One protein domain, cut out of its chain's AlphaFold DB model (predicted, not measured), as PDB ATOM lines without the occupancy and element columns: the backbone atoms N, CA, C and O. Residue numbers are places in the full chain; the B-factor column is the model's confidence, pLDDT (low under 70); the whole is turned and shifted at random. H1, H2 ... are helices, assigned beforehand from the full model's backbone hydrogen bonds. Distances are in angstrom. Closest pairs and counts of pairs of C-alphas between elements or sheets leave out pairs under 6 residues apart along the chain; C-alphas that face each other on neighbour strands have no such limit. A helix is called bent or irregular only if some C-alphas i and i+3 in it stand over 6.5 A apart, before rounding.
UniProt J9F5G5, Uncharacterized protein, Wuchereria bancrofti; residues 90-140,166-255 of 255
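AT A GLANCE: This is residues 90 to 140 and 166 to 255 of the 255 residues of an uncharacterized protein of Wuchereria bancrofti (UniProt J9F5G5). Four helices, H1, H2, H4 and H5, form an up-and-down bundle, each running against the one before it in the chain. H3 extends from one end of the bundle, and long H7 crosses H5, with short H6 folded beside its beginning; residues 241 to 255, of which 241 to 253 belong to H7, stick out as an arm. The 141 printed residues have seven named helices, H1 to H7, and no named strand: all helix. The whole is compact, with a radius of gyration of the C-alphas of 16.3 A and spans of 54 by 37 by 30 A.

IN THESE COORDINATES: H1, residues 90 to 109, begins at C-alpha 90 (6.908, -3.865, 33.172) and is 27.1 A long. H2 is residues 118 to 132, 21.2 A; H3, 166 to 180, 20.5 A; H4, 182 to 194, 18.5 A; H5, 198 to 212, 20.6 A. H6, residues 216 to 222, 9.5 A, is irregular: C-alphas 217 and 220 are 7.4 A apart. H7, residues 227 to 253, 39.6 A, ends at C-alpha 253 (-8.244, -41.312, 32.467).

HOW THE PARTS SIT: H1, with residues 97 to 105 alone, touches H2 in a hairpin; the closest C-alphas, Ile 100 and Cys 127, are 6.8 A apart. H2 touches H5 at a shallow tilt of 20 degrees, the same way, closest at C-alphas Cys 132 and Val 207, 5.9 A. H4 and H5 form a hairpin, closest at C-alphas Leu 192 and Glu 201, 5.6 A. H3 only just touches H1, with 3 pairs of C-alphas within 8 A. Every O i to N i+4 pair is within hydrogen-bond range in H2, H3, H4 and H7, against 14 of 16 in H1, 10 of 11 in H5 and 1 of 3 in H6, where 3 of 4 O i to N i+3 pairs are.

THE WHOLE: C-alphas 140 and 166 are 7.0 A apart across the cut. Residues 250 to 251 and 253 to 255 have pLDDT under 70.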
ATOM      1  N   ASP A  90       6.294  -3.206  34.333       90.94
ATOM      2  CA  ASP A  90       6.908  -3.865  33.172       90.94
ATOM      3  C   ASP A  90       8.222  -3.200  32.722       90.94
ATOM      4  O   ASP A  90       9.146  -3.900  32.314       90.94
ATOM      5  N   GLU A  91       8.363  -1.881  32.881       91.56
ATOM      6  CA  GLU A  91       9.626  -1.173  32.625       91.56
ATOM      7  C   GLU A  91      10.742  -1.651  33.566       91.56
ATOM      8  O   GLU A  91      11.820  -2.037  33.115       91.56
ATOM      9  N   ASN A  92      10.458  -1.724  34.867       95.06
ATOM     10  CA  ASN A  92      11.399  -2.212  35.870       95.06
ATOM     11  C   ASN A  92      11.770  -3.681  35.627       95.06
ATOM     12  O   ASN A  92      12.943  -4.038  35.706       95.06
ATOM     13  N   LYS A  93      10.805  -4.540  35.280       95.31
ATOM     14  CA  LYS A  93      11.077  -5.947  34.928       95.31
ATOM     15  C   LYS A  93      11.976  -6.063  33.697       95.31
ATOM     16  O   LYS A  93      12.928  -6.842  33.710       95.31
ATOM     17  N   PHE A  94      11.705  -5.267  32.661       94.19
ATOM     18  CA  PHE A  94      12.531  -5.214  31.458       94.19
ATOM     19  C   PHE A  94      13.957  -4.744  31.777       94.19
ATOM     20  O   PHE A  94      14.920  -5.396  31.371       94.19
ATOM     21  N   MET A  95      14.097  -3.692  32.588       95.69
ATOM     22  CA  MET A  95      15.393  -3.199  33.055       95.69
ATOM     23  C   MET A  95      16.173  -4.278  33.815       95.69
ATOM     24  O   MET A  95      17.358  -4.464  33.554       95.69
ATOM     25  N   ILE A  96      15.538  -5.033  34.717       97.94
ATOM     26  CA  ILE A  96      16.206  -6.148  35.408       97.94
ATOM     27  C   ILE A  96      16.665  -7.226  34.420       97.94
ATOM     28  O   ILE A  96      17.785  -7.718  34.547       97.94
ATOM     29  N   GLY A  97      15.851  -7.559  33.414       97.19
ATOM     30  CA  GLY A  97      16.242  -8.495  32.357       97.19
ATOM     31  C   GLY A  97      17.473  -8.031  31.571       97.19
ATOM     32  O   GLY A  97      18.403  -8.815  31.369       97.19
ATOM     33  N   MET A  98      17.523  -6.748  31.196       97.00
ATOM     34  CA  MET A  98      18.697  -6.138  30.555       97.00
ATOM     35  C   MET A  98      19.932  -6.197  31.453       97.00
ATOM     36  O   MET A  98      20.994  -6.635  31.015       97.00
ATOM     37  N   ARG A  99      19.786  -5.798  32.721       98.25
ATOM     38  CA  ARG A  99      20.885  -5.792  33.690       98.25
ATOM     39  C   ARG A  99      21.436  -7.194  33.936       98.25
ATOM     40  O   ARG A  99      22.646  -7.350  33.990       98.25
ATOM     41  N   ILE A 100      20.593  -8.227  34.020       98.62
ATOM     42  CA  ILE A 100      21.061  -9.624  34.102       98.62
ATOM     43  C   ILE A 100      21.860 -10.002  32.847       98.62
ATOM     44  O   ILE A 100      22.931 -10.602  32.958       98.62
ATOM     45  N   GLY A 101      21.374  -9.629  31.659       98.25
ATOM     46  CA  GLY A 101      22.099  -9.851  30.408       98.25
ATOM     47  C   GLY A 101      23.489  -9.209  30.409       98.25
ATOM     48  O   GLY A 101      24.472  -9.864  30.081       98.25
ATOM     49  N   GLN A 102      23.588  -7.954  30.835       97.69
ATOM     50  CA  GLN A 102      24.836  -7.189  30.795       97.69
ATOM     51  C   GLN A 102      25.775  -7.515  31.964       97.69
ATOM     52  O   GLN A 102      26.906  -7.939  31.754       97.69
ATOM     53  N   GLU A 103      25.304  -7.347  33.199       98.06
ATOM     54  CA  GLU A 103      26.125  -7.422  34.416       98.06
ATOM     55  C   GLU A 103      26.451  -8.864  34.834       98.06
ATOM     56  O   GLU A 103      27.328  -9.074  35.669       98.06
ATOM     57  N   VAL A 104      25.748  -9.865  34.287       98.38
ATOM     58  CA  VAL A 104      26.001 -11.279  34.602       98.38
ATOM     59  C   VAL A 104      26.399 -12.061  33.360       98.38
ATOM     60  O   VAL A 104      27.482 -12.643  33.345       98.38
ATOM     61  N   TYR A 105      25.556 -12.112  32.324       98.62
ATOM     62  CA  TYR A 105      25.836 -12.984  31.178       98.62
ATOM     63  C   TYR A 105      27.038 -12.491  30.365       98.62
ATOM     64  O   TYR A 105      27.970 -13.271  30.171       98.62
ATOM     65  N   SER A 106      27.071 -11.216  29.961       98.44
ATOM     66  CA  SER A 106      28.237 -10.655  29.259       98.44
ATOM     67  C   SER A 106      29.480 -10.665  30.137       98.44
ATOM     68  O   SER A 106      30.508 -11.157  29.700       98.44
ATOM     69  N   ALA A 107      29.370 -10.257  31.405       98.25
ATOM     70  CA  ALA A 107      30.500 -10.279  32.336       98.25
ATOM     71  C   ALA A 107      31.150 -11.677  32.467       98.25
ATOM     72  O   ALA A 107      32.364 -11.793  32.635       98.25
ATOM     73  N   ILE A 108      30.376 -12.765  32.355       98.50
ATOM     74  CA  ILE A 108      30.912 -14.137  32.286       98.50
ATOM     75  C   ILE A 108      31.618 -14.403  30.951       98.50
ATOM     76  O   ILE A 108      32.719 -14.960  30.938       98.50
ATOM     77  N   VAL A 109      30.981 -14.042  29.835       98.56
ATOM     78  CA  VAL A 109      31.517 -14.253  28.479       98.56
ATOM     79  C   VAL A 109      32.835 -13.498  28.287       98.56
ATOM     80  O   VAL A 109      33.804 -14.074  27.790       98.56
ATOM     81  N   ASP A 110      32.889 -12.258  28.766       97.88
ATOM     82  CA  ASP A 110      34.038 -11.352  28.697       97.88
ATOM     83  C   ASP A 110      35.139 -11.716  29.712       97.88
ATOM     84  O   ASP A 110      36.254 -11.196  29.659       97.88
ATOM     85  N   GLY A 111      34.861 -12.662  30.618       95.81
ATOM     86  CA  GLY A 111      35.821 -13.189  31.588       95.81
ATOM     87  C   GLY A 111      35.994 -12.345  32.854       95.81
ATOM     88  O   GLY A 111      36.853 -12.671  33.674       95.81
ATOM     89  N   GLU A 112      35.177 -11.309  33.050       96.69
ATOM     90  CA  GLU A 112      35.132 -10.506  34.281       96.69
ATOM     91  C   GLU A 112      34.634 -11.340  35.472       96.69
ATOM     92  O   GLU A 112      35.159 -11.247  36.586       96.69
ATOM     93  N   LEU A 113      33.653 -12.214  35.227       95.75
ATOM     94  CA  LEU A 113      33.169 -13.207  36.179       95.75
ATOM     95  C   LEU A 113      33.669 -14.600  35.791       95.75
ATOM     96  O   LEU A 113      33.272 -15.183  34.784       95.75
ATOM     97  N   ASN A 114      34.518 -15.185  36.637       95.75
ATOM     98  CA  ASN A 114      35.076 -16.509  36.384       95.75
ATOM     99  C   ASN A 114      34.008 -17.611  36.514       95.75
ATOM    100  O   ASN A 114      33.633 -17.994  37.624       95.75
ATOM    101  N   ILE A 115      33.593 -18.194  35.386       96.12
ATOM    102  CA  ILE A 115      32.591 -19.272  35.322       96.12
ATOM    103  C   ILE A 115      32.968 -20.542  36.105       96.12
ATOM    104  O   ILE A 115      32.104 -21.359  36.431       96.12
ATOM    105  N   TYR A 116      34.249 -20.736  36.428       95.50
ATOM    106  CA  TYR A 116      34.709 -21.862  37.239       95.50
ATOM    107  C   TYR A 116      34.582 -21.607  38.750       95.50
ATOM    108  O   TYR A 116      34.648 -22.565  39.525       95.50
ATOM    109  N   ASP A 117      34.334 -20.365  39.187       92.00
ATOM    110  CA  ASP A 117      34.002 -20.061  40.580       92.00
ATOM    111  C   ASP A 117      32.596 -20.587  40.911       92.00
ATOM    112  O   ASP A 117      31.597 -20.259  40.266       92.00
ATOM    113  N   ARG A 118      32.498 -21.396  41.970       89.81
ATOM    114  CA  ARG A 118      31.230 -21.960  42.451       89.81
ATOM    115  C   ARG A 118      30.187 -20.883  42.771       89.81
ATOM    116  O   ARG A 118      28.995 -21.135  42.604       89.81
ATOM    117  N   ARG A 119      30.612 -19.707  43.236       88.44
ATOM    118  CA  ARG A 119      29.727 -18.574  43.541       88.44
ATOM    119  C   ARG A 119      29.140 -17.984  42.265       88.44
ATOM    120  O   ARG A 119      27.947 -17.720  42.237       88.44
ATOM    121  N   VAL A 120      29.938 -17.866  41.203       93.25
ATOM    122  CA  VAL A 120      29.474 -17.404  39.884       93.25
ATOM    123  C   VAL A 120      28.509 -18.416  39.267       93.25
ATOM    124  O   VAL A 120      27.480 -18.025  38.730       93.25
ATOM    125  N   LYS A 121      28.748 -19.724  39.418       93.44
ATOM    126  CA  LYS A 121      27.765 -20.739  38.988       93.44
ATOM    127  C   LYS A 121      26.436 -20.617  39.740       93.44
ATOM    128  O   LYS A 121      25.379 -20.682  39.125       93.44
ATOM    129  N   ALA A 122      26.486 -20.395  41.056       91.62
ATOM    130  CA  ALA A 122      25.285 -20.167  41.857       91.62
ATOM    131  C   ALA A 122      24.567 -18.858  41.481       91.62
ATOM    132  O   ALA A 122      23.340 -18.850  41.432       91.62
ATOM    133  N   LEU A 123      25.316 -17.786  41.175       94.44
ATOM    134  CA  LEU A 123      24.779 -16.538  40.616       94.44
ATOM    135  C   LEU A 123      23.969 -16.823  39.360       94.44
ATOM    136  O   LEU A 123      22.822 -16.413  39.230       94.44
ATOM    137  N   LEU A 124      24.608 -17.541  38.441       96.44
ATOM    138  CA  LEU A 124      24.089 -17.795  37.119       96.44
ATOM    139  C   LEU A 124      22.803 -18.621  37.182       96.44
ATOM    140  O   LEU A 124      21.819 -18.288  36.528       96.44
ATOM    141  N   GLU A 125      22.778 -19.649  38.031       95.06
ATOM    142  CA  GLU A 125      21.566 -20.422  38.291       95.06
ATOM    143  C   GLU A 125      20.423 -19.578  38.864       95.06
ATOM    144  O   GLU A 125      19.276 -19.757  38.454       95.06
ATOM    145  N   ASP A 126      20.707 -18.686  39.816       96.31
ATOM    146  CA  ASP A 126      19.703 -17.780  40.374       96.31
ATOM    147  C   ASP A 126      19.165 -16.827  39.293       96.31
ATOM    148  O   ASP A 126      17.953 -16.652  39.183       96.31
ATOM    149  N   CYS A 127      20.036 -16.271  38.446       97.94
ATOM    150  CA  CYS A 127      19.641 -15.445  37.304       97.94
ATOM    151  C   CYS A 127      18.753 -16.213  36.318       97.94
ATOM    152  O   CYS A 127      17.751 -15.667  35.857       97.94
ATOM    153  N   TYR A 128      19.046 -17.488  36.047       97.88
ATOM    154  CA  TYR A 128      18.173 -18.325  35.224       97.88
ATOM    155  C   TYR A 128      16.798 -18.530  35.858       97.88
ATOM    156  O   TYR A 128      15.798 -18.542  35.149       97.88
ATOM    157  N   GLU A 129      16.721 -18.733  37.174       96.75
ATOM    158  CA  GLU A 129      15.435 -18.859  37.872       96.75
ATOM    159  C   GLU A 129      14.652 -17.543  37.874       96.75
ATOM    160  O   GLU A 129      13.437 -17.562  37.687       96.75
ATOM    161  N   ILE A 130      15.331 -16.407  38.055       97.88
ATOM    162  CA  ILE A 130      14.718 -15.075  37.990       97.88
ATOM    163  C   ILE A 130      14.140 -14.839  36.596       97.88
ATOM    164  O   ILE A 130      12.959 -14.532  36.483       97.88
ATOM    165  N   MET A 131      14.930 -15.054  35.540       97.12
ATOM    166  CA  MET A 131      14.502 -14.857  34.148       97.12
ATOM    167  C   MET A 131      13.387 -15.819  33.712       97.12
ATOM    168  O   MET A 131      12.745 -15.576  32.693       97.12
ATOM    169  N   CYS A 132      13.150 -16.897  34.468       95.75
ATOM    170  CA  CYS A 132      12.088 -17.856  34.189       95.75
ATOM    171  C   CYS A 132      10.867 -17.766  35.115       95.75
ATOM    172  O   CYS A 132       9.899 -18.501  34.904       95.75
ATOM    173  N   CYS A 133      10.887 -16.939  36.164       95.31
ATOM    174  CA  CYS A 133       9.781 -16.911  37.117       95.31
ATOM    175  C   CYS A 133       8.569 -16.150  36.557       95.31
ATOM    176  O   CYS A 133       8.690 -15.281  35.699       95.31
ATOM    177  N   SER A 134       7.367 -16.471  37.033       93.38
ATOM    178  CA  SER A 134       6.149 -15.809  36.549       93.38
ATOM    179  C   SER A 134       6.110 -14.327  36.920       93.38
ATOM    180  O   SER A 134       5.534 -13.533  36.185       93.38
ATOM    181  N   GLU A 135       6.745 -13.940  38.028       94.44
ATOM    182  CA  GLU A 135       6.772 -12.559  38.504       94.44
ATOM    183  C   GLU A 135       7.516 -11.608  37.552       94.44
ATOM    184  O   GLU A 135       7.085 -10.464  37.403       94.44
ATOM    185  N   ILE A 136       8.589 -12.057  36.879       94.06
ATOM    186  CA  ILE A 136       9.369 -11.200  35.963       94.06
ATOM    187  C   ILE A 136       8.688 -11.030  34.602       94.06
ATOM    188  O   ILE A 136       9.080 -10.166  33.818       94.06
ATOM    189  N   LYS A 137       7.661 -11.834  34.302       89.81
ATOM    190  CA  LYS A 137       6.960 -11.747  33.024       89.81
ATOM    191  C   LYS A 137       6.318 -10.382  32.856       89.81
ATOM    192  O   LYS A 137       5.643  -9.867  33.759       89.81
ATOM    193  N   LEU A 138       6.524  -9.821  31.673       86.12
ATOM    194  CA  LEU A 138       5.902  -8.577  31.260       86.12
ATOM    195  C   LEU A 138       4.414  -8.839  31.053       86.12
ATOM    196  O   LEU A 138       4.028  -9.700  30.264       86.12
ATOM    197  N   SER A 139       3.581  -8.108  31.785       78.56
ATOM    198  CA  SER A 139       2.131  -8.184  31.606       78.56
ATOM    199  C   SER A 139       1.683  -7.573  30.276       78.56
ATOM    200  O   SER A 139       0.569  -7.839  29.826       78.56
ATOM    201  N   MET A 140       2.548  -6.755  29.660       72.62
ATOM    202  CA  MET A 140       2.257  -5.914  28.497       72.62
ATOM    203  C   MET A 140       1.016  -5.040  28.727       72.62
ATOM    204  O   MET A 140       0.331  -4.633  27.785       72.62
ATOM    205  N   ARG A 166      -2.025  -1.181  23.156       77.25
ATOM    206  CA  ARG A 166      -1.469  -2.461  23.641       77.25
ATOM    207  C   ARG A 166      -0.586  -3.138  22.599       77.25
ATOM    208  O   ARG A 166       0.482  -3.640  22.949       77.25
ATOM    209  N   LYS A 167      -0.991  -3.141  21.323       80.75
ATOM    210  CA  LYS A 167      -0.176  -3.699  20.228       80.75
ATOM    211  C   LYS A 167       1.153  -2.963  20.080       80.75
ATOM    212  O   LYS A 167       2.187  -3.619  19.987       80.75
ATOM    213  N   VAL A 168       1.137  -1.629  20.115       80.50
ATOM    214  CA  VAL A 168       2.355  -0.805  20.027       80.50
ATOM    215  C   VAL A 168       3.286  -1.067  21.210       80.50
ATOM    216  O   VAL A 168       4.470  -1.327  21.005       80.50
ATOM    217  N   VAL A 169       2.757  -1.072  22.437       76.44
ATOM    218  CA  VAL A 169       3.537  -1.358  23.654       76.44
ATOM    219  C   VAL A 169       4.149  -2.756  23.593       76.44
ATOM    220  O   VAL A 169       5.345  -2.924  23.820       76.44
ATOM    221  N   THR A 170       3.358  -3.753  23.198       81.56
ATOM    222  CA  THR A 170       3.834  -5.132  23.042       81.56
ATOM    223  C   THR A 170       4.956  -5.218  22.006       81.56
ATOM    224  O   THR A 170       5.964  -5.881  22.242       81.56
ATOM    225  N   GLN A 171       4.818  -4.540  20.864       83.31
ATOM    226  CA  GLN A 171       5.849  -4.520  19.828       83.31
ATOM    227  C   GLN A 171       7.132  -3.827  20.308       83.31
ATOM    228  O   GLN A 171       8.224  -4.316  20.025       83.31
ATOM    229  N   ALA A 172       7.016  -2.734  21.065       84.19
ATOM    230  CA  ALA A 172       8.162  -2.029  21.631       84.19
ATOM    231  C   ALA A 172       8.939  -2.906  22.623       84.19
ATOM    232  O   ALA A 172      10.157  -3.020  22.499       84.19
ATOM    233  N   PHE A 173       8.251  -3.588  23.547       82.62
ATOM    234  CA  PHE A 173       8.906  -4.517  24.474       82.62
ATOM    235  C   PHE A 173       9.524  -5.715  23.757       82.62
ATOM    236  O   PHE A 173      10.642  -6.100  24.084       82.62
ATOM    237  N   ARG A 174       8.843  -6.285  22.754       85.19
ATOM    238  CA  ARG A 174       9.409  -7.369  21.933       85.19
ATOM    239  C   ARG A 174      10.700  -6.936  21.259       85.19
ATOM    240  O   ARG A 174      11.708  -7.620  21.390       85.19
ATOM    241  N   LYS A 175      10.684  -5.776  20.604       87.44
ATOM    242  CA  LYS A 175      11.882  -5.209  19.993       87.44
ATOM    243  C   LYS A 175      12.976  -4.971  21.034       87.44
ATOM    244  O   LYS A 175      14.110  -5.371  20.817       87.44
ATOM    245  N   GLY A 176      12.626  -4.411  22.190       89.19
ATOM    246  CA  GLY A 176      13.556  -4.233  23.303       89.19
ATOM    247  C   GLY A 176      14.183  -5.548  23.769       89.19
ATOM    248  O   GLY A 176      15.385  -5.601  23.999       89.19
ATOM    249  N   ILE A 177      13.408  -6.631  23.866       89.62
ATOM    250  CA  ILE A 177      13.921  -7.960  24.220       89.62
ATOM    251  C   ILE A 177      14.929  -8.443  23.171       89.62
ATOM    252  O   ILE A 177      16.017  -8.888  23.539       89.62
ATOM    253  N   ILE A 178      14.574  -8.350  21.888       89.50
ATOM    254  CA  ILE A 178      15.420  -8.786  20.768       89.50
ATOM    255  C   ILE A 178      16.721  -7.982  20.721       89.50
ATOM    256  O   ILE A 178      17.786  -8.565  20.544       89.50
ATOM    257  N   ASP A 179      16.640  -6.668  20.917       91.06
ATOM    258  CA  ASP A 179      17.781  -5.770  20.762       91.06
ATOM    259  C   ASP A 179      18.681  -5.752  22.014       91.06
ATOM    260  O   ASP A 179      19.900  -5.652  21.888       91.06
ATOM    261  N   ALA A 180      18.106  -5.854  23.221       94.06
ATOM    262  CA  ALA A 180      18.818  -5.565  24.472       94.06
ATOM    263  C   ALA A 180      19.017  -6.759  25.420       94.06
ATOM    264  O   ALA A 180      19.843  -6.669  26.323       94.06
ATOM    265  N   ILE A 181      18.274  -7.862  25.270       94.81
ATOM    266  CA  ILE A 181      18.364  -9.016  26.190       94.81
ATOM    267  C   ILE A 181      18.844 -10.263  25.452       94.81
ATOM    268  O   ILE A 181      19.759 -10.958  25.901       94.81
ATOM    269  N   LEU A 182      18.233 -10.552  24.305       93.94
ATOM    270  CA  LEU A 182      18.472 -11.769  23.544       93.94
ATOM    271  C   LEU A 182      19.937 -11.968  23.102       93.94
ATOM    272  O   LEU A 182      20.412 -13.102  23.210       93.94
ATOM    273  N   PRO A 183      20.698 -10.932  22.685       94.94
ATOM    274  CA  PRO A 183      22.089 -11.113  22.279       94.94
ATOM    275  C   PRO A 183      22.952 -11.683  23.408       94.94
ATOM    276  O   PRO A 183      23.751 -12.584  23.170       94.94
ATOM    277  N   HIS A 184      22.725 -11.238  24.647       97.69
ATOM    278  CA  HIS A 184      23.447 -11.718  25.828       97.69
ATOM    279  C   HIS A 184      23.135 -13.188  26.140       97.69
ATOM    280  O   HIS A 184      24.029 -13.960  26.486       97.69
ATOM    281  N   ILE A 185      21.875 -13.606  25.962       97.38
ATOM    282  CA  ILE A 185      21.452 -15.007  26.125       97.38
ATOM    283  C   ILE A 185      22.146 -15.902  25.089       97.38
ATOM    284  O   ILE A 185      22.684 -16.954  25.436       97.38
ATOM    285  N   ILE A 186      22.149 -15.481  23.820       96.31
ATOM    286  CA  ILE A 186      22.749 -16.242  22.715       96.31
ATOM    287  C   ILE A 186      24.271 -16.342  22.885       96.31
ATOM    288  O   ILE A 186      24.832 -17.430  22.760       96.31
ATOM    289  N   GLN A 187      24.937 -15.233  23.219       97.75
ATOM    290  CA  GLN A 187      26.378 -15.208  23.480       97.75
ATOM    291  C   GLN A 187      26.754 -16.163  24.612       97.75
ATOM    292  O   GLN A 187      27.653 -16.988  24.448       97.75
ATOM    293  N   LEU A 188      26.026 -16.116  25.730       98.62
ATOM    294  CA  LEU A 188      26.281 -17.007  26.853       98.62
ATOM    295  C   LEU A 188      26.040 -18.479  26.490       98.62
ATOM    296  O   LEU A 188      26.844 -19.327  26.876       98.62
ATOM    297  N   LYS A 189      24.990 -18.807  25.720       97.81
ATOM    298  CA  LYS A 189      24.769 -20.180  25.224       97.81
ATOM    299  C   LYS A 189      26.000 -20.698  24.491       97.81
ATOM    300  O   LYS A 189      26.521 -21.755  24.846       97.81
ATOM    301  N   TYR A 190      26.472 -19.956  23.494       98.00
ATOM    302  CA  TYR A 190      27.607 -20.396  22.686       98.00
ATOM    303  C   TYR A 190      28.915 -20.434  23.471       98.00
ATOM    304  O   TYR A 190      29.696 -21.370  23.305       98.00
ATOM    305  N   TYR A 191      29.117 -19.494  24.393       98.62
ATOM    306  CA  TYR A 191      30.240 -19.536  25.322       98.62
ATOM    307  C   TYR A 191      30.233 -20.817  26.168       98.62
ATOM    308  O   TYR A 191      31.247 -21.507  26.270       98.62
ATOM    309  N   LEU A 192      29.089 -21.191  26.752       98.31
ATOM    310  CA  LEU A 192      28.978 -22.400  27.576       98.31
ATOM    311  C   LEU A 192      29.177 -23.683  26.755       98.31
ATOM    312  O   LEU A 192      29.812 -24.621  27.247       98.31
ATOM    313  N   GLN A 193      28.711 -23.699  25.502       96.88
ATOM    314  CA  GLN A 193      28.984 -24.776  24.544       96.88
ATOM    315  C   GLN A 193      30.483 -24.904  24.248       96.88
ATOM    316  O   GLN A 193      31.042 -26.000  24.335       96.88
ATOM    317  N   GLU A 194      31.158 -23.788  23.962       98.12
ATOM    318  CA  GLU A 194      32.603 -23.749  23.717       98.12
ATOM    319  C   GLU A 194      33.390 -24.254  24.938       98.12
ATOM    320  O   GLU A 194      34.291 -25.087  24.804       98.12
ATOM    321  N   LYS A 195      33.010 -23.813  26.147       97.75
ATOM    322  CA  LYS A 195      33.616 -24.264  27.412       97.75
ATOM    323  C   LYS A 195      33.221 -25.684  27.817       97.75
ATOM    324  O   LYS A 195      33.771 -26.192  28.795       97.75
ATOM    325  N   ARG A 196      32.317 -26.335  27.075       97.50
ATOM    326  CA  ARG A 196      31.796 -27.685  27.343       97.50
ATOM    327  C   ARG A 196      31.196 -27.798  28.747       97.50
ATOM    328  O   ARG A 196      31.522 -28.716  29.500       97.50
ATOM    329  N   LEU A 197      30.324 -26.851  29.096       97.06
ATOM    330  CA  LEU A 197      29.626 -26.773  30.385       97.06
ATOM    331  C   LEU A 197      28.117 -27.062  30.217       97.06
ATOM    332  O   LEU A 197      27.298 -26.161  30.414       97.06
ATOM    333  N   PRO A 198      27.725 -28.310  29.887       94.06
ATOM    334  CA  PRO A 198      26.353 -28.645  29.488       94.06
ATOM    335  C   PRO A 198      25.312 -28.414  30.594       94.06
ATOM    336  O   PRO A 198      24.166 -28.078  30.310       94.06
ATOM    337  N   GLU A 199      25.698 -28.548  31.865       91.38
ATOM    338  CA  GLU A 199      24.802 -28.298  33.006       91.38
ATOM    339  C   GLU A 199      24.347 -26.831  33.068       91.38
ATOM    340  O   GLU A 199      23.184 -26.543  33.347       91.38
ATOM    341  N   LEU A 200      25.256 -25.899  32.768       96.19
ATOM    342  CA  LEU A 200      24.961 -24.466  32.744       96.19
ATOM    343  C   LEU A 200      24.287 -24.062  31.431       96.19
ATOM    344  O   LEU A 200      23.437 -23.171  31.427       96.19
ATOM    345  N   GLU A 201      24.651 -24.726  30.331       96.00
ATOM    346  CA  GLU A 201      24.031 -24.546  29.018       96.00
ATOM    347  C   GLU A 201      22.534 -24.887  29.058       96.00
ATOM    348  O   GLU A 201      21.699 -24.123  28.575       96.00
ATOM    349  N   PHE A 202      22.161 -25.989  29.717       94.12
ATOM    350  CA  PHE A 202      20.756 -26.363  29.895       94.12
ATOM    351  C   PHE A 202      19.937 -25.245  30.561       94.12
ATOM    352  O   PHE A 202      18.786 -24.993  30.192       94.12
ATOM    353  N   GLY A 203      20.539 -24.547  31.527       95.62
ATOM    354  CA  GLY A 203      19.912 -23.429  32.219       95.62
ATOM    355  C   GLY A 203      19.632 -22.233  31.303       95.62
ATOM    356  O   GLY A 203      18.508 -21.732  31.301       95.62
ATOM    357  N   ILE A 204      20.590 -21.822  30.465       97.12
ATOM    358  CA  ILE A 204      20.371 -20.706  29.528       97.12
ATOM    359  C   ILE A 204      19.409 -21.084  28.394       97.12
ATOM    360  O   ILE A 204      18.583 -20.266  27.994       97.12
ATOM    361  N   ILE A 205      19.413 -22.343  27.940       94.00
ATOM    362  CA  ILE A 205      18.408 -22.848  26.988       94.00
ATOM    363  C   ILE A 205      17.008 -22.797  27.612       94.00
ATOM    364  O   ILE A 205      16.039 -22.444  26.941       94.00
ATOM    365  N   ARG A 206      16.864 -23.098  28.911       94.62
ATOM    366  CA  ARG A 206      15.587 -22.911  29.620       94.62
ATOM    367  C   ARG A 206      15.136 -21.450  29.598       94.62
ATOM    368  O   ARG A 206      13.968 -21.218  29.306       94.62
ATOM    369  N   VAL A 207      16.035 -20.497  29.843       95.69
ATOM    370  CA  VAL A 207      15.721 -19.060  29.738       95.69
ATOM    371  C   VAL A 207      15.264 -18.702  28.326       95.69
ATOM    372  O   VAL A 207      14.224 -18.070  28.168       95.69
ATOM    373  N   LEU A 208      15.983 -19.158  27.298       93.19
ATOM    374  CA  LEU A 208      15.636 -18.884  25.904       93.19
ATOM    375  C   LEU A 208      14.259 -19.454  25.529       93.19
ATOM    376  O   LEU A 208      13.441 -18.761  24.931       93.19
ATOM    377  N   ARG A 209      13.956 -20.691  25.939       90.94
ATOM    378  CA  ARG A 209      12.626 -21.291  25.740       90.94
ATOM    379  C   ARG A 209      11.536 -20.511  26.453       90.94
ATOM    380  O   ARG A 209      10.492 -20.264  25.863       90.94
ATOM    381  N   GLU A 210      11.771 -20.130  27.702       91.12
ATOM    382  CA  GLU A 210      10.803 -19.380  28.497       91.12
ATOM    383  C   GLU A 210      10.517 -17.999  27.898       91.12
ATOM    384  O   GLU A 210       9.367 -17.571  27.888       91.12
ATOM    385  N   LEU A 211      11.531 -17.349  27.324       88.62
ATOM    386  CA  LEU A 211      11.393 -16.085  26.604       88.62
ATOM    387  C   LEU A 211      10.591 -16.237  25.300       88.62
ATOM    388  O   LEU A 211       9.809 -15.362  24.938       88.62
ATOM    389  N   CYS A 212      10.777 -17.352  24.593       85.94
ATOM    390  CA  CYS A 212      10.152 -17.587  23.294       85.94
ATOM    391  C   CYS A 212       8.771 -18.258  23.362       85.94
ATOM    392  O   CYS A 212       8.016 -18.178  22.392       85.94
ATOM    393  N   LYS A 213       8.419 -18.942  24.458       85.12
ATOM    394  CA  LYS A 213       7.210 -19.786  24.495       85.12
ATOM    395  C   LYS A 213       5.909 -19.004  24.304       85.12
ATOM    396  O   LYS A 213       4.982 -19.540  23.705       85.12
ATOM    397  N   ASP A 214       5.875 -17.755  24.769       77.44
ATOM    398  CA  ASP A 214       4.722 -16.853  24.664       77.44
ATOM    399  C   ASP A 214       4.746 -16.061  23.325       77.44
ATOM    400  O   ASP A 214       3.847 -15.268  23.035       77.44
ATOM    401  N   HIS A 215       5.769 -16.281  22.484       77.94
ATOM    402  CA  HIS A 215       6.053 -15.548  21.239       77.94
ATOM    403  C   HIS A 215       6.447 -16.474  20.070       77.94
ATOM    404  O   HIS A 215       7.306 -16.149  19.248       77.94
ATOM    405  N   ARG A 216       5.826 -17.658  19.984       79.69
ATOM    406  CA  ARG A 216       6.166 -18.708  18.998       79.69
ATOM    407  C   ARG A 216       6.084 -18.246  17.547       79.69
ATOM    408  O   ARG A 216       6.952 -18.572  16.744       79.69
ATOM    409  N   GLU A 217       5.055 -17.475  17.219       80.62
ATOM    410  CA  GLU A 217       4.855 -16.919  15.877       80.62
ATOM    411  C   GLU A 217       5.964 -15.932  15.488       80.62
ATOM    412  O   GLU A 217       6.213 -15.709  14.308       80.62
ATOM    413  N   GLN A 218       6.647 -15.352  16.479       82.06
ATOM    414  CA  GLN A 218       7.716 -14.374  16.301       82.06
ATOM    415  C   GLN A 218       9.116 -14.998  16.414       82.06
ATOM    416  O   GLN A 218      10.110 -14.277  16.371       82.06
ATOM    417  N   LEU A 219       9.238 -16.329  16.507       84.06
ATOM    418  CA  LEU A 219      10.539 -17.013  16.560       84.06
ATOM    419  C   LEU A 219      11.453 -16.661  15.379       84.06
ATOM    420  O   LEU A 219      12.670 -16.584  15.545       84.06
ATOM    421  N   ASP A 220      10.874 -16.443  14.196       85.81
ATOM    422  CA  ASP A 220      11.618 -16.012  13.013       85.81
ATOM    423  C   ASP A 220      12.265 -14.635  13.194       85.81
ATOM    424  O   ASP A 220      13.357 -14.421  12.675       85.81
ATOM    425  N   GLU A 221      11.623 -13.736  13.942       85.25
ATOM    426  CA  GLU A 221      12.140 -12.406  14.275       85.25
ATOM    427  C   GLU A 221      13.223 -12.501  15.356       85.25
ATOM    428  O   GLU A 221      14.327 -11.994  15.172       85.25
ATOM    429  N   PHE A 222      12.943 -13.228  16.444       81.50
ATOM    430  CA  PHE A 222      13.869 -13.401  17.568       81.50
ATOM    431  C   PHE A 222      15.190 -14.042  17.122       81.50
ATOM    432  O   PHE A 222      16.268 -13.611  17.518       81.50
ATOM    433  N   LEU A 223      15.122 -15.077  16.283       87.56
ATOM    434  CA  LEU A 223      16.275 -15.903  15.917       87.56
ATOM    435  C   LEU A 223      16.601 -15.805  14.420       87.56
ATOM    436  O   LEU A 223      17.106 -16.754  13.816       87.56
ATOM    437  N   ALA A 224      16.336 -14.646  13.808       86.88
ATOM    438  CA  ALA A 224      16.612 -14.388  12.393       86.88
ATOM    439  C   ALA A 224      18.085 -14.650  12.021       86.88
ATOM    440  O   ALA A 224      18.375 -15.193  10.951       86.88
ATOM    441  N   GLY A 225      19.006 -14.295  12.925       87.00
ATOM    442  CA  GLY A 225      20.449 -14.476  12.760       87.00
ATOM    443  C   GLY A 225      20.955 -15.897  13.018       87.00
ATOM    444  O   GLY A 225      22.113 -16.177  12.722       87.00
ATOM    445  N   ASP A 226      20.114 -16.802  13.532       91.50
ATOM    446  CA  ASP A 226      20.541 -18.128  13.971       91.50
ATOM    447  C   ASP A 226      19.509 -19.217  13.647       91.50
ATOM    448  O   ASP A 226      18.663 -19.616  14.452       91.50
ATOM    449  N   LYS A 227      19.590 -19.727  12.414       91.88
ATOM    450  CA  LYS A 227      18.663 -20.749  11.903       91.88
ATOM    451  C   LYS A 227      18.743 -22.065  12.675       91.88
ATOM    452  O   LYS A 227      17.725 -22.747  12.783       91.88
ATOM    453  N   GLN A 228      19.926 -22.425  13.167       92.56
ATOM    454  CA  GLN A 228      20.120 -23.665  13.910       92.56
ATOM    455  C   GLN A 228      19.481 -23.548  15.291       92.56
ATOM    456  O   GLN A 228      18.661 -24.394  15.645       92.56
ATOM    457  N   LEU A 229      19.786 -22.475  16.025       93.00
ATOM    458  CA  LEU A 229      19.188 -22.221  17.331       93.00
ATOM    459  C   LEU A 229      17.668 -22.089  17.239       93.00
ATOM    460  O   LEU A 229      16.942 -22.610  18.079       93.00
ATOM    461  N   LYS A 230      17.165 -21.459  16.175       93.06
ATOM    462  CA  LYS A 230      15.725 -21.398  15.916       93.06
ATOM    463  C   LYS A 230      15.092 -22.779  15.786       93.06
ATOM    464  O   LYS A 230      14.036 -23.018  16.368       93.06
ATOM    465  N   ALA A 231      15.714 -23.682  15.028       91.62
ATOM    466  CA  ALA A 231      15.218 -25.046  14.867       91.62
ATOM    467  C   ALA A 231      15.274 -25.835  16.186       91.62
ATOM    468  O   ALA A 231      14.316 -26.535  16.507       91.62
ATOM    469  N   GLU A 232      16.350 -25.668  16.962       91.62
ATOM    470  CA  GLU A 232      16.527 -26.254  18.300       91.62
ATOM    471  C   GLU A 232      15.391 -25.826  19.244       91.62
ATOM    472  O   GLU A 232      14.683 -26.668  19.796       91.62
ATOM    473  N   ILE A 233      15.140 -24.518  19.357       91.75
ATOM    474  CA  ILE A 233      14.098 -23.974  20.237       91.75
ATOM    475  C   ILE A 233      12.698 -24.361  19.769       91.75
ATOM    476  O   ILE A 233      11.854 -24.704  20.595       91.75
ATOM    477  N   LYS A 234      12.442 -24.352  18.457       89.94
ATOM    478  CA  LYS A 234      11.155 -24.791  17.911       89.94
ATOM    479  C   LYS A 234      10.867 -26.251  18.274       89.94
ATOM    480  O   LYS A 234       9.791 -26.542  18.790       89.94
ATOM    481  N   PHE A 235      11.838 -27.139  18.066       89.25
ATOM    482  CA  PHE A 235      11.709 -28.554  18.407       89.25
ATOM    483  C   PHE A 235      11.454 -28.764  19.907       89.25
ATOM    484  O   PHE A 235      10.572 -29.530  20.297       89.25
ATOM    485  N   ASP A 236      12.186 -28.047  20.761       87.31
ATOM    486  CA  ASP A 236      12.016 -28.125  22.212       87.31
ATOM    487  C   ASP A 236      10.620 -27.678  22.677       87.31
ATOM    488  O   ASP A 236      10.025 -28.303  23.559       87.31
ATOM    489  N   LEU A 237      10.084 -26.609  22.082       87.44
ATOM    490  CA  LEU A 237       8.755 -26.080  22.394       87.44
ATOM    491  C   LEU A 237       7.626 -27.023  21.953       87.44
ATOM    492  O   LEU A 237       6.654 -27.187  22.697       87.44
ATOM    493  N   GLU A 238       7.760 -27.659  20.786       87.81
ATOM    494  CA  GLU A 238       6.829 -28.686  20.290       87.81
ATOM    495  C   GLU A 238       6.844 -29.928  21.195       87.81
ATOM    496  O   GLU A 238       5.797 -30.455  21.578       87.81
ATOM    497  N   LYS A 239       8.038 -30.368  21.611       85.94
ATOM    498  CA  LYS A 239       8.195 -31.507  22.522       85.94
ATOM    499  C   LYS A 239       7.527 -31.245  23.872       85.94
ATOM    500  O   LYS A 239       6.825 -32.119  24.376       85.94
ATOM    501  N   LEU A 240       7.720 -30.061  24.459       78.81
ATOM    502  CA  LEU A 240       7.095 -29.691  25.735       78.81
ATOM    503  C   LEU A 240       5.565 -29.727  25.666       78.81
ATOM    504  O   LEU A 240       4.935 -30.257  26.578       78.81
ATOM    505  N   GLU A 241       4.965 -29.217  24.590       78.44
ATOM    506  CA  GLU A 241       3.509 -29.277  24.396       78.44
ATOM    507  C   GLU A 241       2.992 -30.704  24.315       78.44
ATOM    508  O   GLU A 241       2.001 -31.020  24.968       78.44
ATOM    509  N   ALA A 242       3.685 -31.574  23.576       78.06
ATOM    510  CA  ALA A 242       3.322 -32.981  23.511       78.06
ATOM    511  C   ALA A 242       3.328 -33.618  24.913       78.06
ATOM    512  O   ALA A 242       2.370 -34.291  25.281       78.06
ATOM    513  N   TYR A 243       4.351 -33.350  25.736       77.44
ATOM    514  CA  TYR A 243       4.385 -33.829  27.126       77.44
ATOM    515  C   TYR A 243       3.209 -33.313  27.963       77.44
ATOM    516  O   TYR A 243       2.589 -34.101  28.675       77.44
ATOM    517  N   PHE A 244       2.889 -32.017  27.890       75.38
ATOM    518  CA  PHE A 244       1.754 -31.451  28.628       75.38
ATOM    519  C   PHE A 244       0.417 -32.030  28.166       75.38
ATOM    520  O   PHE A 244      -0.433 -32.338  29.000       75.38
ATOM    521  N   PHE A 245       0.252 -32.228  26.858       76.50
ATOM    522  CA  PHE A 245      -0.921 -32.873  26.285       76.50
ATOM    523  C   PHE A 245      -1.090 -34.292  26.842       76.50
ATOM    524  O   PHE A 245      -2.126 -34.584  27.439       76.50
ATOM    525  N   PHE A 246      -0.043 -35.123  26.781       74.06
ATOM    526  CA  PHE A 246      -0.069 -36.487  27.321       74.06
ATOM    527  C   PHE A 246      -0.346 -36.538  28.827       74.06
ATOM    528  O   PHE A 246      -1.117 -37.385  29.270       74.06
ATOM    529  N   LEU A 247       0.242 -35.635  29.619       71.75
ATOM    530  CA  LEU A 247      -0.030 -35.552  31.060       71.75
ATOM    531  C   LEU A 247      -1.488 -35.171  31.342       71.75
ATOM    532  O   LEU A 247      -2.098 -35.727  32.252       71.75
ATOM    533  N   SER A 248      -2.051 -34.252  30.553       71.06
ATOM    534  CA  SER A 248      -3.445 -33.828  30.696       71.06
ATOM    535  C   SER A 248      -4.446 -34.916  30.296       71.06
ATOM    536  O   SER A 248      -5.512 -35.018  30.903       71.06
ATOM    537  N   GLU A 249      -4.113 -35.749  29.306       74.19
ATOM    538  CA  GLU A 249      -4.913 -36.922  28.940       74.19
ATOM    539  C   GLU A 249      -4.833 -38.004  30.015       74.19
ATOM    540  O   GLU A 249      -5.872 -38.506  30.431       74.19
ATOM    541  N   TRP A 250      -3.634 -38.286  30.537       68.50
ATOM    542  CA  TRP A 250      -3.444 -39.226  31.646       68.50
ATOM    543  C   TRP A 250      -4.249 -38.833  32.888       68.50
ATOM    544  O   TRP A 250      -4.934 -39.672  33.465       68.50
ATOM    545  N   SER A 251      -4.246 -37.550  33.263       65.19
ATOM    546  CA  SER A 251      -5.034 -37.077  34.409       65.19
ATOM    547  C   SER A 251      -6.550 -37.202  34.224       65.19
ATOM    548  O   SER A 251      -7.269 -37.205  35.211       65.19
ATOM    549  N   LYS A 252      -7.041 -37.300  32.979       71.62
ATOM    550  CA  LYS A 252      -8.472 -37.473  32.670       71.62
ATOM    551  C   LYS A 252      -8.906 -38.935  32.617       71.62
ATOM    552  O   LYS A 252     -10.097 -39.202  32.644       71.62
ATOM    553  N   THR A 253      -7.966 -39.867  32.475       63.94
ATOM    554  CA  THR A 253      -8.244 -41.312  32.467       63.94
ATOM    555  C   THR A 253      -8.229 -41.947  33.860       63.94
ATOM    556  O   THR A 253      -8.633 -43.100  33.983       63.94
ATOM    557  N   ASP A 254      -7.792 -41.203  34.881       54.34
ATOM    558  CA  ASP A 254      -7.751 -41.622  36.292       54.34
ATOM    559  C   ASP A 254      -8.905 -41.030  37.149       54.34
ATOM    560  O   ASP A 254      -8.910 -41.208  38.370       54.34
ATOM    561  N   GLU A 255      -9.889 -40.358  36.530       47.47
ATOM    562  CA  GLU A 255     -11.192 -39.969  37.123       47.47
ATOM    563  C   GLU A 255     -12.331 -40.857  36.594       47.47
ATOM    564  O   GLU A 255     -13.206 -41.236  37.410       47.47
TER     565      GLU A 255